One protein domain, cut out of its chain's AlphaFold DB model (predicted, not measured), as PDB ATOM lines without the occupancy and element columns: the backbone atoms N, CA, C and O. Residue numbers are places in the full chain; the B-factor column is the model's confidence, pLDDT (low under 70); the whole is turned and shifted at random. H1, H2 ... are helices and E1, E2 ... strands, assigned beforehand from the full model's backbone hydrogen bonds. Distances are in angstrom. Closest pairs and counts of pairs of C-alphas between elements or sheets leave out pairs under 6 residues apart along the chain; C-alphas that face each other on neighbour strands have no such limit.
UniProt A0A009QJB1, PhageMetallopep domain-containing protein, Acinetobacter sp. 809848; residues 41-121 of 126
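This is residues 41 to 121 of the 126 residues of the protein "PhageMetallopep domain-containing protein" of Acinetobacter sp. 809848 (UniProt A0A009QJB1). Two helices, H1 and H2, pack side by side and run opposite ways, with the short strand hairpin E1 and E2 near one end of the pair and a long loop, residues 57 to 74, beyond the strands. From the other end of H2 the chain turns into H3, and residues 103 to 121, which include the last part of H3 and the small helix H4, stick out as a free arm. The printed part has 81 residues, with four named helices and two named strands in the order H1, E1, E2, H2, H3, H4; the sheet has the order E1 - E2 and is antiparallel, and the class is mostly helix. The whole is extended, with a radius of gyration of the C-alphas of 19.0 A, and flat, spanning 56 by 41 by 17 A.

H1 is residues 41 to 52, 16.4 A from first to last C-alpha, and begins at C-alpha 41 at (151.535, 199.774, 147.487). E1 is residues 54 to 56 and E2 is residues 75 to 77. H2, residues 82 to 92, is 15.3 A long and begins at C-alpha 82 at (163.242, 190.861, 133.886). H3, residues 96 to 105, is 14.0 A long. H4, residues 113 to 119, is 10.0 A long and ends at C-alpha 119 at (173.461, 196.806, 106.389).

H1 and H2 touch, with the C-alphas of Tyr 52 and Glu 84 as the closest pair at 5.7 A. They run opposite ways at a shallow tilt of 30 degrees. E1 and E2 form an antiparallel hairpin, with 134 degrees between their directions. The C-alphas of residues 56 and 75 face each other at 4.4 A. N 55 and O 76 are within hydrogen-bond range at 2.9 A, as are N 76 and O 55 at 2.9 A. H2 and H3 are apart, but only just, at 8.4 A between their closest C-alphas. H3 and H4 are apart, and neither touches a helix. In H1, H2, H3 and H4 every O i to N i+4 pair is within hydrogen-bond range.

The two C-alphas farthest apart are those of Thr 70 and Gly 121, at 57.1 A. Without residues 103 to 121, which stand free, the body has 62 residues and spans 45 by 24 by 16 A. The link from E1 to E2, 18 residues, is long; that from H3 to H4, 7 residues, is short, and the links H1 to E1, E2 to H2 and H2 to H3 are tight. The printed part has no cut. The mean pLDDT of the printed part is 90.4, and residue 121 is under 70.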
ATOM      1  N   SER A  41     151.279 200.630 148.651       92.81
ATOM      2  CA  SER A  41     151.535 199.774 147.487       92.81
ATOM      3  C   SER A  41     152.913 200.014 146.877       92.81
ATOM      4  O   SER A  41     153.576 199.057 146.488       92.81
ATOM      5  N   GLU A  42     153.355 201.270 146.773       92.81
ATOM      6  CA  GLU A  42     154.686 201.607 146.253       92.81
ATOM      7  C   GLU A  42     155.786 201.160 147.217       92.81
ATOM      8  O   GLU A  42     156.804 200.625 146.782       92.81
ATOM      9  N   PHE A  43     155.560 201.314 148.522       94.00
ATOM     10  CA  PHE A  43     156.475 200.829 149.548       94.00
ATOM     11  C   PHE A  43     156.607 199.300 149.512       94.00
ATOM     12  O   PHE A  43     157.720 198.774 149.524       94.00
ATOM     13  N   CYS A  44     155.489 198.573 149.410       94.12
ATOM     14  CA  CYS A  44     155.517 197.114 149.308       94.12
ATOM     15  C   CYS A  44     156.165 196.637 148.001       94.12
ATOM     16  O   CYS A  44     156.927 195.673 148.024       94.12
ATOM     17  N   ALA A  45     155.907 197.326 146.885       92.69
ATOM     18  CA  ALA A  45     156.554 197.044 145.609       92.69
ATOM     19  C   ALA A  45     158.075 197.251 145.677       92.69
ATOM     20  O   ALA A  45     158.815 196.404 145.184       92.69
ATOM     21  N   LEU A  46     158.543 198.326 146.327       92.62
ATOM     22  CA  LEU A  46     159.971 198.560 146.563       92.62
ATOM     23  C   LEU A  46     160.578 197.465 147.444       92.62
ATOM     24  O   LEU A  46     161.650 196.956 147.144       92.62
ATOM     25  N   LEU A  47     159.903 197.075 148.526       93.56
ATOM     26  CA  LEU A  47     160.416 196.015 149.388       93.56
ATOM     27  C   LEU A  47     160.525 194.684 148.634       93.56
ATOM     28  O   LEU A  47     161.504 193.961 148.805       93.56
ATOM     29  N   GLU A  48     159.538 194.356 147.802       92.06
ATOM     30  CA  GLU A  48     159.573 193.139 146.992       92.06
ATOM     31  C   GLU A  48     160.661 193.192 145.914       92.06
ATOM     32  O   GLU A  48     161.364 192.199 145.749       92.06
ATOM     33  N   HIS A  49     160.857 194.342 145.260       91.06
ATOM     34  CA  HIS A  49     162.003 194.609 144.378       91.06
ATOM     35  C   HIS A  49     163.323 194.276 145.086       91.06
ATOM     36  O   HIS A  49     164.056 193.387 144.668       91.06
ATOM     37  N   GLU A  50     163.581 194.872 146.253       93.50
ATOM     38  CA  GLU A  50     164.836 194.627 146.979       93.50
ATOM     39  C   GLU A  50     164.995 193.168 147.446       93.50
ATOM     40  O   GLU A  50     166.111 192.654 147.557       93.50
ATOM     41  N   LEU A  51     163.889 192.466 147.713       92.69
ATOM     42  CA  LEU A  51     163.914 191.041 148.047       92.69
ATOM     43  C   LEU A  51     164.261 190.161 146.840       92.69
ATOM     44  O   LEU A  51     164.898 189.122 147.029       92.69
ATOM     45  N   TYR A  52     163.906 190.565 145.616       91.69
ATOM     46  CA  TYR A  52     164.275 189.846 144.394       91.69
ATOM     47  C   TYR A  52     165.788 189.830 144.142       91.69
ATOM     48  O   TYR A  52     166.288 188.910 143.492       91.69
ATOM     49  N   HIS A  53     166.545 190.753 144.741       91.44
ATOM     50  CA  HIS A  53     168.007 190.700 144.735       91.44
ATOM     51  C   HIS A  53     168.592 189.522 145.522       91.44
ATOM     52  O   HIS A  53     169.773 189.200 145.361       91.44
ATOM     53  N   ILE A  54     167.799 188.838 146.352       92.88
ATOM     54  CA  ILE A  54     168.215 187.623 147.057       92.88
ATOM     55  C   ILE A  54     167.929 186.411 146.159       92.88
ATOM     56  O   ILE A  54     166.947 185.690 146.325       92.88
ATOM     57  N   GLY A  55     168.817 186.186 145.191       91.94
ATOM     58  CA  GLY A  55     168.749 185.042 144.285       91.94
ATOM     59  C   GLY A  55     169.178 183.743 144.965       91.94
ATOM     60  O   GLY A  55     170.003 183.753 145.878       91.94
ATOM     61  N   VAL A  56     168.650 182.609 144.498       93.44
ATOM     62  CA  VAL A  56     169.057 181.260 144.931       93.44
ATOM     63  C   VAL A  56     169.811 180.584 143.794       93.44
ATOM     64  O   VAL A  56     169.279 180.474 142.690       93.44
ATOM     65  N   GLU A  57     171.039 180.135 144.053       94.81
ATOM     66  CA  GLU A  57     171.846 179.422 143.063       94.81
ATOM     67  C   GLU A  57     171.173 178.103 142.680       94.81
ATOM     68  O   GLU A  57     170.721 177.338 143.540       94.81
ATOM     69  N   ARG A  58     171.130 177.836 141.375       95.25
ATOM     70  CA  ARG A  58     170.566 176.617 140.801       95.25
ATOM     71  C   ARG A  58     171.574 175.943 139.884       95.25
ATOM     72  O   ARG A  58     172.405 176.619 139.272       95.25
ATOM     73  N   ASP A  59     171.523 174.619 139.818       95.50
ATOM     74  CA  ASP A  59     172.345 173.842 138.897       95.50
ATOM     75  C   ASP A  59     171.761 173.840 137.470       95.50
ATOM     76  O   ASP A  59     170.858 174.607 137.135       95.50
ATOM     77  N   ARG A  60     172.319 173.000 136.591       95.44
ATOM     78  CA  ARG A  60     171.913 172.927 135.178       95.44
ATOM     79  C   ARG A  60     170.518 172.343 134.975       95.44
ATOM     80  O   ARG A  60     169.911 172.631 133.949       95.44
ATOM     81  N   ASP A  61     170.043 171.555 135.931       95.50
ATOM     82  CA  ASP A  61     168.718 170.943 135.905       95.50
ATOM     83  C   ASP A  61     167.681 171.848 136.598       95.50
ATOM     84  O   ASP A  61     166.482 171.577 136.568       95.50
ATOM     85  N   GLY A  62     168.132 172.978 137.156       93.62
ATOM     86  CA  GLY A  62     167.302 173.966 137.834       93.62
ATOM     87  C   GLY A  62     167.108 173.677 139.320       93.62
ATOM     88  O   GLY A  62     166.343 174.393 139.968       93.62
ATOM     89  N   GLU A  63     167.797 172.687 139.884       96.50
ATOM     90  CA  GLU A  63     167.677 172.328 141.296       96.50
ATOM     91  C   GLU A  63     168.477 173.280 142.186       96.50
ATOM     92  O   GLU A  63     169.500 173.833 141.783       96.50
ATOM     93  N   ILE A  64     167.993 173.506 143.411       96.88
ATOM     94  CA  ILE A  64     168.648 174.413 144.364       96.88
ATOM     95  C   ILE A  64     170.005 173.841 144.769       96.88
ATOM     96  O   ILE A  64     170.106 172.707 145.237       96.88
ATOM     97  N   ILE A  65     171.043 174.669 144.685       97.19
ATOM     98  CA  ILE A  65     172.367 174.316 145.188       97.19
ATOM     99  C   ILE A  65     172.418 174.610 146.687       97.19
ATOM    100  O   ILE A  65     172.251 175.749 147.127       97.19
ATOM    101  N   TYR A  66     172.706 173.585 147.483       96.44
ATOM    102  CA  TYR A  66     172.904 173.714 148.925       96.44
ATOM    103  C   TYR A  66     174.391 173.843 149.272       96.44
ATOM    104  O   TYR A  66     175.282 173.379 148.560       96.44
ATOM    105  N   SER A  67     174.679 174.531 150.371       93.50
ATOM    106  CA  SER A  67     176.022 174.621 150.941       93.50
ATOM    107  C   SER A  67     176.314 173.396 151.801       93.50
ATOM    108  O   SER A  67     175.639 173.186 152.806       93.50
ATOM    109  N   ASP A  68     177.371 172.648 151.477       93.56
ATOM    110  CA  ASP A  68     177.793 171.465 152.247       93.56
ATOM    111  C   ASP A  68     178.141 171.790 153.711       93.56
ATOM    112  O   ASP A  68     178.069 170.930 154.585       93.56
ATOM    113  N   HIS A  69     178.507 173.042 153.999       91.12
ATOM    114  CA  HIS A  69     178.871 173.481 155.347       91.12
ATOM    115  C   HIS A  69     177.669 173.859 156.212       91.12
ATOM    116  O   HIS A  69     177.722 173.704 157.430       91.12
ATOM    117  N   THR A  70     176.618 174.418 155.610       91.12
ATOM    118  CA  THR A  70     175.483 174.993 156.354       91.12
ATOM    119  C   THR A  70     174.178 174.235 156.139       91.12
ATOM    120  O   THR A  70     173.242 174.440 156.903       91.12
ATOM    121  N   GLY A  71     174.087 173.397 155.103       94.06
ATOM    122  CA  GLY A  71     172.852 172.732 154.686       94.06
ATOM    123  C   GLY A  71     171.777 173.686 154.154       94.06
ATOM    124  O   GLY A  71     170.648 173.264 153.930       94.06
ATOM    125  N   LEU A  72     172.098 174.969 153.967       93.06
ATOM    126  CA  LEU A  72     171.169 175.994 153.486       93.06
ATOM    127  C   LEU A  72     171.370 176.260 151.987       93.06
ATOM    128  O   LEU A  72     172.483 176.049 151.489       93.06
ATOM    129  N   PRO A  73     170.339 176.758 151.276       95.12
ATOM    130  CA  PRO A  73     170.483 177.208 149.897       95.12
ATOM    131  C   PRO A  73     171.613 178.228 149.762       95.12
ATOM    132  O   PRO A  73     171.750 179.146 150.582       95.12
ATOM    133  N   LYS A  74     172.425 178.074 148.718       94.44
ATOM    134  CA  LYS A  74     173.384 179.101 148.328       94.44
ATOM    135  C   LYS A  74     172.617 180.244 147.690       94.44
ATOM    136  O   LYS A  74     171.856 180.043 146.750       94.44
ATOM    137  N   HIS A  75     172.817 181.435 148.229       93.81
ATOM    138  CA  HIS A  75     172.207 182.641 147.703       93.81
ATOM    139  C   HIS A  75     173.260 183.504 147.023       93.81
ATOM    140  O   HIS A  75     174.406 183.564 147.478       93.81
ATOM    141  N   TYR A  76     172.848 184.223 145.989       91.94
ATOM    142  CA  TYR A  76     173.667 185.198 145.285       91.94
ATOM    143  C   TYR A  76     172.938 186.540 145.214       91.94
ATOM    144  O   TYR A  76     171.726 186.616 145.411       91.94
ATOM    145  N   LEU A  77     173.690 187.610 144.954       90.94
ATOM    146  CA  LEU A  77     173.093 188.911 144.677       90.94
ATOM    147  C   LEU A  77     172.618 188.909 143.224       90.94
ATOM    148  O   LEU A  77     173.439 189.031 142.311       90.94
ATOM    149  N   ALA A  78     171.320 188.718 143.013       90.56
ATOM    150  CA  ALA A  78     170.728 188.836 141.693       90.56
ATOM    151  C   ALA A  78     170.803 190.299 141.246       90.56
ATOM    152  O   ALA A  78     170.517 191.207 142.025       90.56
ATOM    153  N   GLY A  79     171.234 190.533 140.006       87.12
ATOM    154  CA  GLY A  79     171.121 191.859 139.402       87.12
ATOM    155  C   GLY A  79     169.656 192.214 139.160       87.12
ATOM    156  O   GLY A  79     168.786 191.361 139.320       87.12
ATOM    157  N   HIS A  80     169.397 193.451 138.735       84.12
ATOM    158  CA  HIS A  80     168.079 193.766 138.194       84.12
ATOM    159  C   HIS A  80     167.826 192.876 136.976       84.12
ATOM    160  O   HIS A  80     168.595 192.929 136.010       84.12
ATOM    161  N   ASP A  81     166.786 192.054 137.034       78.75
ATOM    162  CA  ASP A  81     166.441 191.108 135.975       78.75
ATOM    163  C   ASP A  81     164.965 191.230 135.598       78.75
ATOM    164  O   ASP A  81     164.137 191.724 136.359       78.75
ATOM    165  N   VAL A  82     164.614 190.786 134.396       78.88
ATOM    166  CA  VAL A  82     163.242 190.861 133.886       78.88
ATOM    167  C   VAL A  82     162.262 190.134 134.813       78.88
ATOM    168  O   VAL A  82     161.143 190.611 134.994       78.88
ATOM    169  N   GLU A  83     162.674 189.038 135.452       78.81
ATOM    170  CA  GLU A  83     161.813 188.279 136.367       78.81
ATOM    171  C   GLU A  83     161.435 189.052 137.639       78.81
ATOM    172  O   GLU A  83     160.301 188.941 138.111       78.81
ATOM    173  N   GLU A  84     162.328 189.899 138.159       82.25
ATOM    174  CA  GLU A  84     162.013 190.843 139.239       82.25
ATOM    175  C   GLU A  84     160.904 191.806 138.795       82.25
ATOM    176  O   GLU A  84     159.880 191.946 139.471       82.25
ATOM    177  N   PHE A  85     161.059 192.415 137.613       82.94
ATOM    178  CA  PHE A  85     160.056 193.324 137.059       82.94
ATOM    179  C   PHE A  85     158.712 192.626 136.841       82.94
ATOM    180  O   PHE A  85     157.667 193.189 137.175       82.94
ATOM    181  N   ILE A  86     158.717 191.402 136.306       86.56
ATOM    182  CA  ILE A  86     157.499 190.603 136.121       86.56
ATOM    183  C   ILE A  86     156.836 190.336 137.473       86.56
ATOM    184  O   ILE A  86     155.624 190.521 137.594       86.56
ATOM    185  N   GLY A  87     157.606 189.929 138.484       86.75
ATOM    186  CA  GLY A  87     157.116 189.657 139.833       86.75
ATOM    187  C   GLY A  87     156.412 190.859 140.457       86.75
ATOM    188  O   GLY A  87     155.245 190.761 140.856       86.75
ATOM    189  N   VAL A  88     157.083 192.012 140.447       90.56
ATOM    190  CA  VAL A  88     156.547 193.271 140.983       90.56
ATOM    191  C   VAL A  88     155.293 193.702 140.221       90.56
ATOM    192  O   VAL A  88     154.263 193.969 140.840       90.56
ATOM    193  N   VAL A  89     155.324 193.710 138.884       92.00
ATOM    194  CA  VAL A  89     154.174 194.120 138.055       92.00
ATOM    195  C   VAL A  89     152.988 193.175 138.233       92.00
ATOM    196  O   VAL A  89     151.843 193.624 138.289       92.00
ATOM    197  N   LYS A  90     153.236 191.868 138.344       92.06
ATOM    198  CA  LYS A  90     152.187 190.862 138.545       92.06
ATOM    199  C   LYS A  90     151.466 191.044 139.879       92.06
ATOM    200  O   LYS A  90     150.268 190.772 139.939       92.06
ATOM    201  N   ARG A  91     152.170 191.475 140.933       91.44
ATOM    202  CA  ARG A  91     151.586 191.633 142.273       91.44
ATOM    203  C   ARG A  91     151.015 193.029 142.525       91.44
ATOM    204  O   ARG A  91     149.922 193.134 143.072       91.44
ATOM    205  N   TRP A  92     151.724 194.073 142.110       93.06
ATOM    206  CA  TRP A  92     151.411 195.469 142.452       93.06
ATOM    207  C   TRP A  92     150.918 196.303 141.267       93.06
ATOM    208  O   TRP A  92     150.484 197.439 141.443       93.06
ATOM    209  N   GLY A  93     150.939 195.740 140.060       90.81
ATOM    210  CA  GLY A  93     150.576 196.438 138.834       90.81
ATOM    211  C   GLY A  93     151.734 197.224 138.216       90.81
ATOM    212  O   GLY A  93     152.789 197.439 138.809       90.81
ATOM    213  N   ALA A  94     151.540 197.643 136.964       90.19
ATOM    214  CA  ALA A  94     152.538 198.405 136.223       90.19
ATOM    215  C   ALA A  94     152.592 199.864 136.697       90.19
ATOM    216  O   ALA A  94     151.570 200.553 136.709       90.19
ATOM    217  N   ASN A  95     153.794 200.356 137.001       87.25
ATOM    218  CA  ASN A  95     154.028 201.787 137.196       87.25
ATOM    219  C   ASN A  95     154.031 202.542 135.849       87.25
ATOM    220  O   ASN A  95     154.013 201.935 134.775       87.25
ATOM    221  N   GLU A  96     154.077 203.874 135.890       88.88
ATOM    222  CA  GLU A  96     154.027 204.711 134.680       88.88
ATOM    223  C   GLU A  96     155.172 204.435 133.694       88.88
ATOM    224  O   GLU A  96     154.961 204.447 132.482       88.88
ATOM    225  N   ASN A  97     156.370 204.104 134.185       88.00
ATOM    226  CA  ASN A  97     157.498 203.755 133.321       88.00
ATOM    227  C   ASN A  97     157.257 202.427 132.591       88.00
ATOM    228  O   ASN A  97     157.511 202.336 131.391       88.00
ATOM    229  N   VAL A  98     156.715 201.420 133.282       89.19
ATOM    230  CA  VAL A  98     156.351 200.129 132.681       89.19
ATOM    231  C   VAL A  98     155.198 200.300 131.693       89.19
ATOM    232  O   VAL A  98     155.260 199.765 130.591       89.19
ATOM    233  N   LYS A  99     154.172 201.093 132.024       92.88
ATOM    234  CA  LYS A  99     153.082 201.410 131.083       92.88
ATOM    235  C   LYS A  99     153.611 202.090 129.825       92.88
ATOM    236  O   LYS A  99     153.230 201.715 128.719       92.88
ATOM    237  N   ARG A 100     154.526 203.050 129.981       93.81
ATOM    238  CA  ARG A 100     155.192 203.721 128.860       93.81
ATOM    239  C   ARG A 100     156.017 202.742 128.027       93.81
ATOM    240  O   ARG A 100     155.960 202.813 126.804       93.81
ATOM    241  N   LEU A 101     156.748 201.826 128.665       92.00
ATOM    242  CA  LEU A 101     157.493 200.774 127.973       92.00
ATOM    243  C   LEU A 101     156.558 199.875 127.157       92.00
ATOM    244  O   LEU A 101     156.823 199.638 125.984       92.00
ATOM    245  N   ILE A 102     155.447 199.429 127.754       92.69
ATOM    246  CA  ILE A 102     154.419 198.634 127.072       92.69
ATOM    247  C   ILE A 102     153.883 199.391 125.855       92.69
ATOM    248  O   ILE A 102     153.747 198.807 124.784       92.69
ATOM    249  N   GLU A 103     153.600 200.684 125.990       94.94
ATOM    250  CA  GLU A 103     153.071 201.483 124.885       94.94
ATOM    251  C   GLU A 103     154.073 201.633 123.736       94.94
ATOM    252  O   GLU A 103     153.711 201.483 122.569       94.94
ATOM    253  N   VAL A 104     155.353 201.844 124.046       94.38
ATOM    254  CA  VAL A 104     156.416 201.851 123.032       94.38
ATOM    255  C   VAL A 104     156.541 200.475 122.370       94.38
ATOM    256  O   VAL A 104     156.621 200.403 121.148       94.38
ATOM    257  N   ALA A 105     156.481 199.389 123.145       93.31
ATOM    258  CA  ALA A 105     156.617 198.019 122.650       93.31
ATOM    259  C   ALA A 105     155.456 197.551 121.752       93.31
ATOM    260  O   ALA A 105     155.619 196.599 120.993       93.31
ATOM    261  N   LYS A 106     154.290 198.211 121.805       95.12
ATOM    262  CA  LYS A 106     153.176 197.955 120.872       95.12
ATOM    263  C   LYS A 106     153.435 198.471 119.456       95.12
ATOM    264  O   LYS A 106     152.711 198.095 118.537       95.12
ATOM    265  N   ASN A 107     154.409 199.358 119.279       93.44
ATOM    266  CA  ASN A 107     154.750 199.930 117.985       93.44
ATOM    267  C   ASN A 107     155.879 199.125 117.324       93.44
ATOM    268  O   ASN A 107     156.699 198.532 118.029       93.44
ATOM    269  N   PRO A 108     155.959 199.100 115.979       90.75
ATOM    270  CA  PRO A 108     157.105 198.508 115.303       90.75
ATOM    271  C   PRO A 108     158.402 199.202 115.749       90.75
ATOM    272  O   PRO A 108     158.393 200.412 116.010       90.75
ATOM    273  N   PRO A 109     159.524 198.467 115.834       90.75
ATOM    274  CA  PRO A 109     160.796 199.065 116.201       90.75
ATOM    275  C   PRO A 109     161.181 200.138 115.180       90.75
ATOM    276  O   PRO A 109     160.957 199.990 113.979       90.75
ATOM    277  N   PHE A 110     161.790 201.221 115.666       91.75
ATOM    278  CA  PHE A 110     162.262 202.310 114.805       91.75
ATOM    279  C   PHE A 110     163.282 201.826 113.763       91.75
ATOM    280  O   PHE A 110     163.328 202.341 112.650       91.75
ATOM    281  N   VAL A 111     164.081 200.820 114.124       90.69
ATOM    282  CA  VAL A 111     164.985 200.120 113.214       90.69
ATOM    283  C   VAL A 111     164.347 198.779 112.874       90.69
ATOM    284  O   VAL A 111     164.202 197.928 113.749       90.69
ATOM    285  N   SER A 112     163.944 198.606 111.617       89.06
ATOM    286  CA  SER A 112     163.324 197.364 111.160       89.06
ATOM    287  C   SER A 112     164.367 196.279 110.874       89.06
ATOM    288  O   SER A 112     165.496 196.584 110.484       89.06
ATOM    289  N   ASP A 113     163.975 195.007 110.970       86.88
ATOM    290  CA  ASP A 113     164.831 193.878 110.569       86.88
ATOM    291  C   ASP A 113     165.291 193.994 109.107       86.88
ATOM    292  O   ASP A 113     166.405 193.602 108.758       86.88
ATOM    293  N   LEU A 114     164.450 194.583 108.247       84.56
ATOM    294  CA  LEU A 114     164.783 194.871 106.855       84.56
ATOM    295  C   LEU A 114     165.908 195.908 106.732       84.56
ATOM    296  O   LEU A 114     166.767 195.790 105.861       84.56
ATOM    297  N   ASP A 115     165.920 196.940 107.570       86.19
ATOM    298  CA  ASP A 115     166.991 197.937 107.534       86.19
ATOM    299  C   ASP A 115     168.299 197.366 108.087       86.19
ATOM    300  O   ASP A 115     169.362 197.624 107.523       86.19
ATOM    301  N   ILE A 116     168.220 196.500 109.103       86.25
ATOM    302  CA  ILE A 116     169.374 195.745 109.612       86.25
ATOM    303  C   ILE A 116     169.932 194.818 108.522       86.25
ATOM    304  O   ILE A 116     171.147 194.769 108.313       86.25
ATOM    305  N   SER A 117     169.071 194.107 107.787       83.56
ATOM    306  CA  SER A 117     169.512 193.179 106.741       83.56
ATOM    307  C   SER A 117     170.184 193.896 105.565       83.56
ATOM    308  O   SER A 117     171.201 193.413 105.062       83.56
ATOM    309  N   LYS A 118     169.726 195.097 105.183       81.00
ATOM    310  CA  LYS A 118     170.413 195.938 104.180       81.00
ATOM    311  C   LYS A 118     171.844 196.302 104.595       81.00
ATOM    312  O   LYS A 118     172.721 196.359 103.735       81.00
ATOM    313  N   CYS A 119     172.112 196.509 105.888       81.81
ATOM    314  CA  CYS A 119     173.461 196.806 106.389       81.81
ATOM    315  C   CYS A 119     174.431 195.618 106.279       81.81
ATOM    316  O   CYS A 119     175.642 195.825 106.260       81.81
ATOM    317  N   CYS A 120     173.921 194.385 106.182       75.56
ATOM    318  CA  CYS A 120     174.727 193.164 106.091       75.56
ATOM    319  C   CYS A 120     175.522 193.072 104.766       75.56
ATOM    320  O   CYS A 120     176.472 192.297 104.673       75.56
ATOM    321  N   GLY A 121     175.135 193.826 103.724       68.44
ATOM    322  CA  GLY A 121     175.811 193.873 102.416       68.44
ATOM    323  C   GLY A 121     175.718 192.593 101.569       68.44
ATOM    324  O   GLY A 121     175.937 192.648 100.366       68.44
TER     325      GLY A 121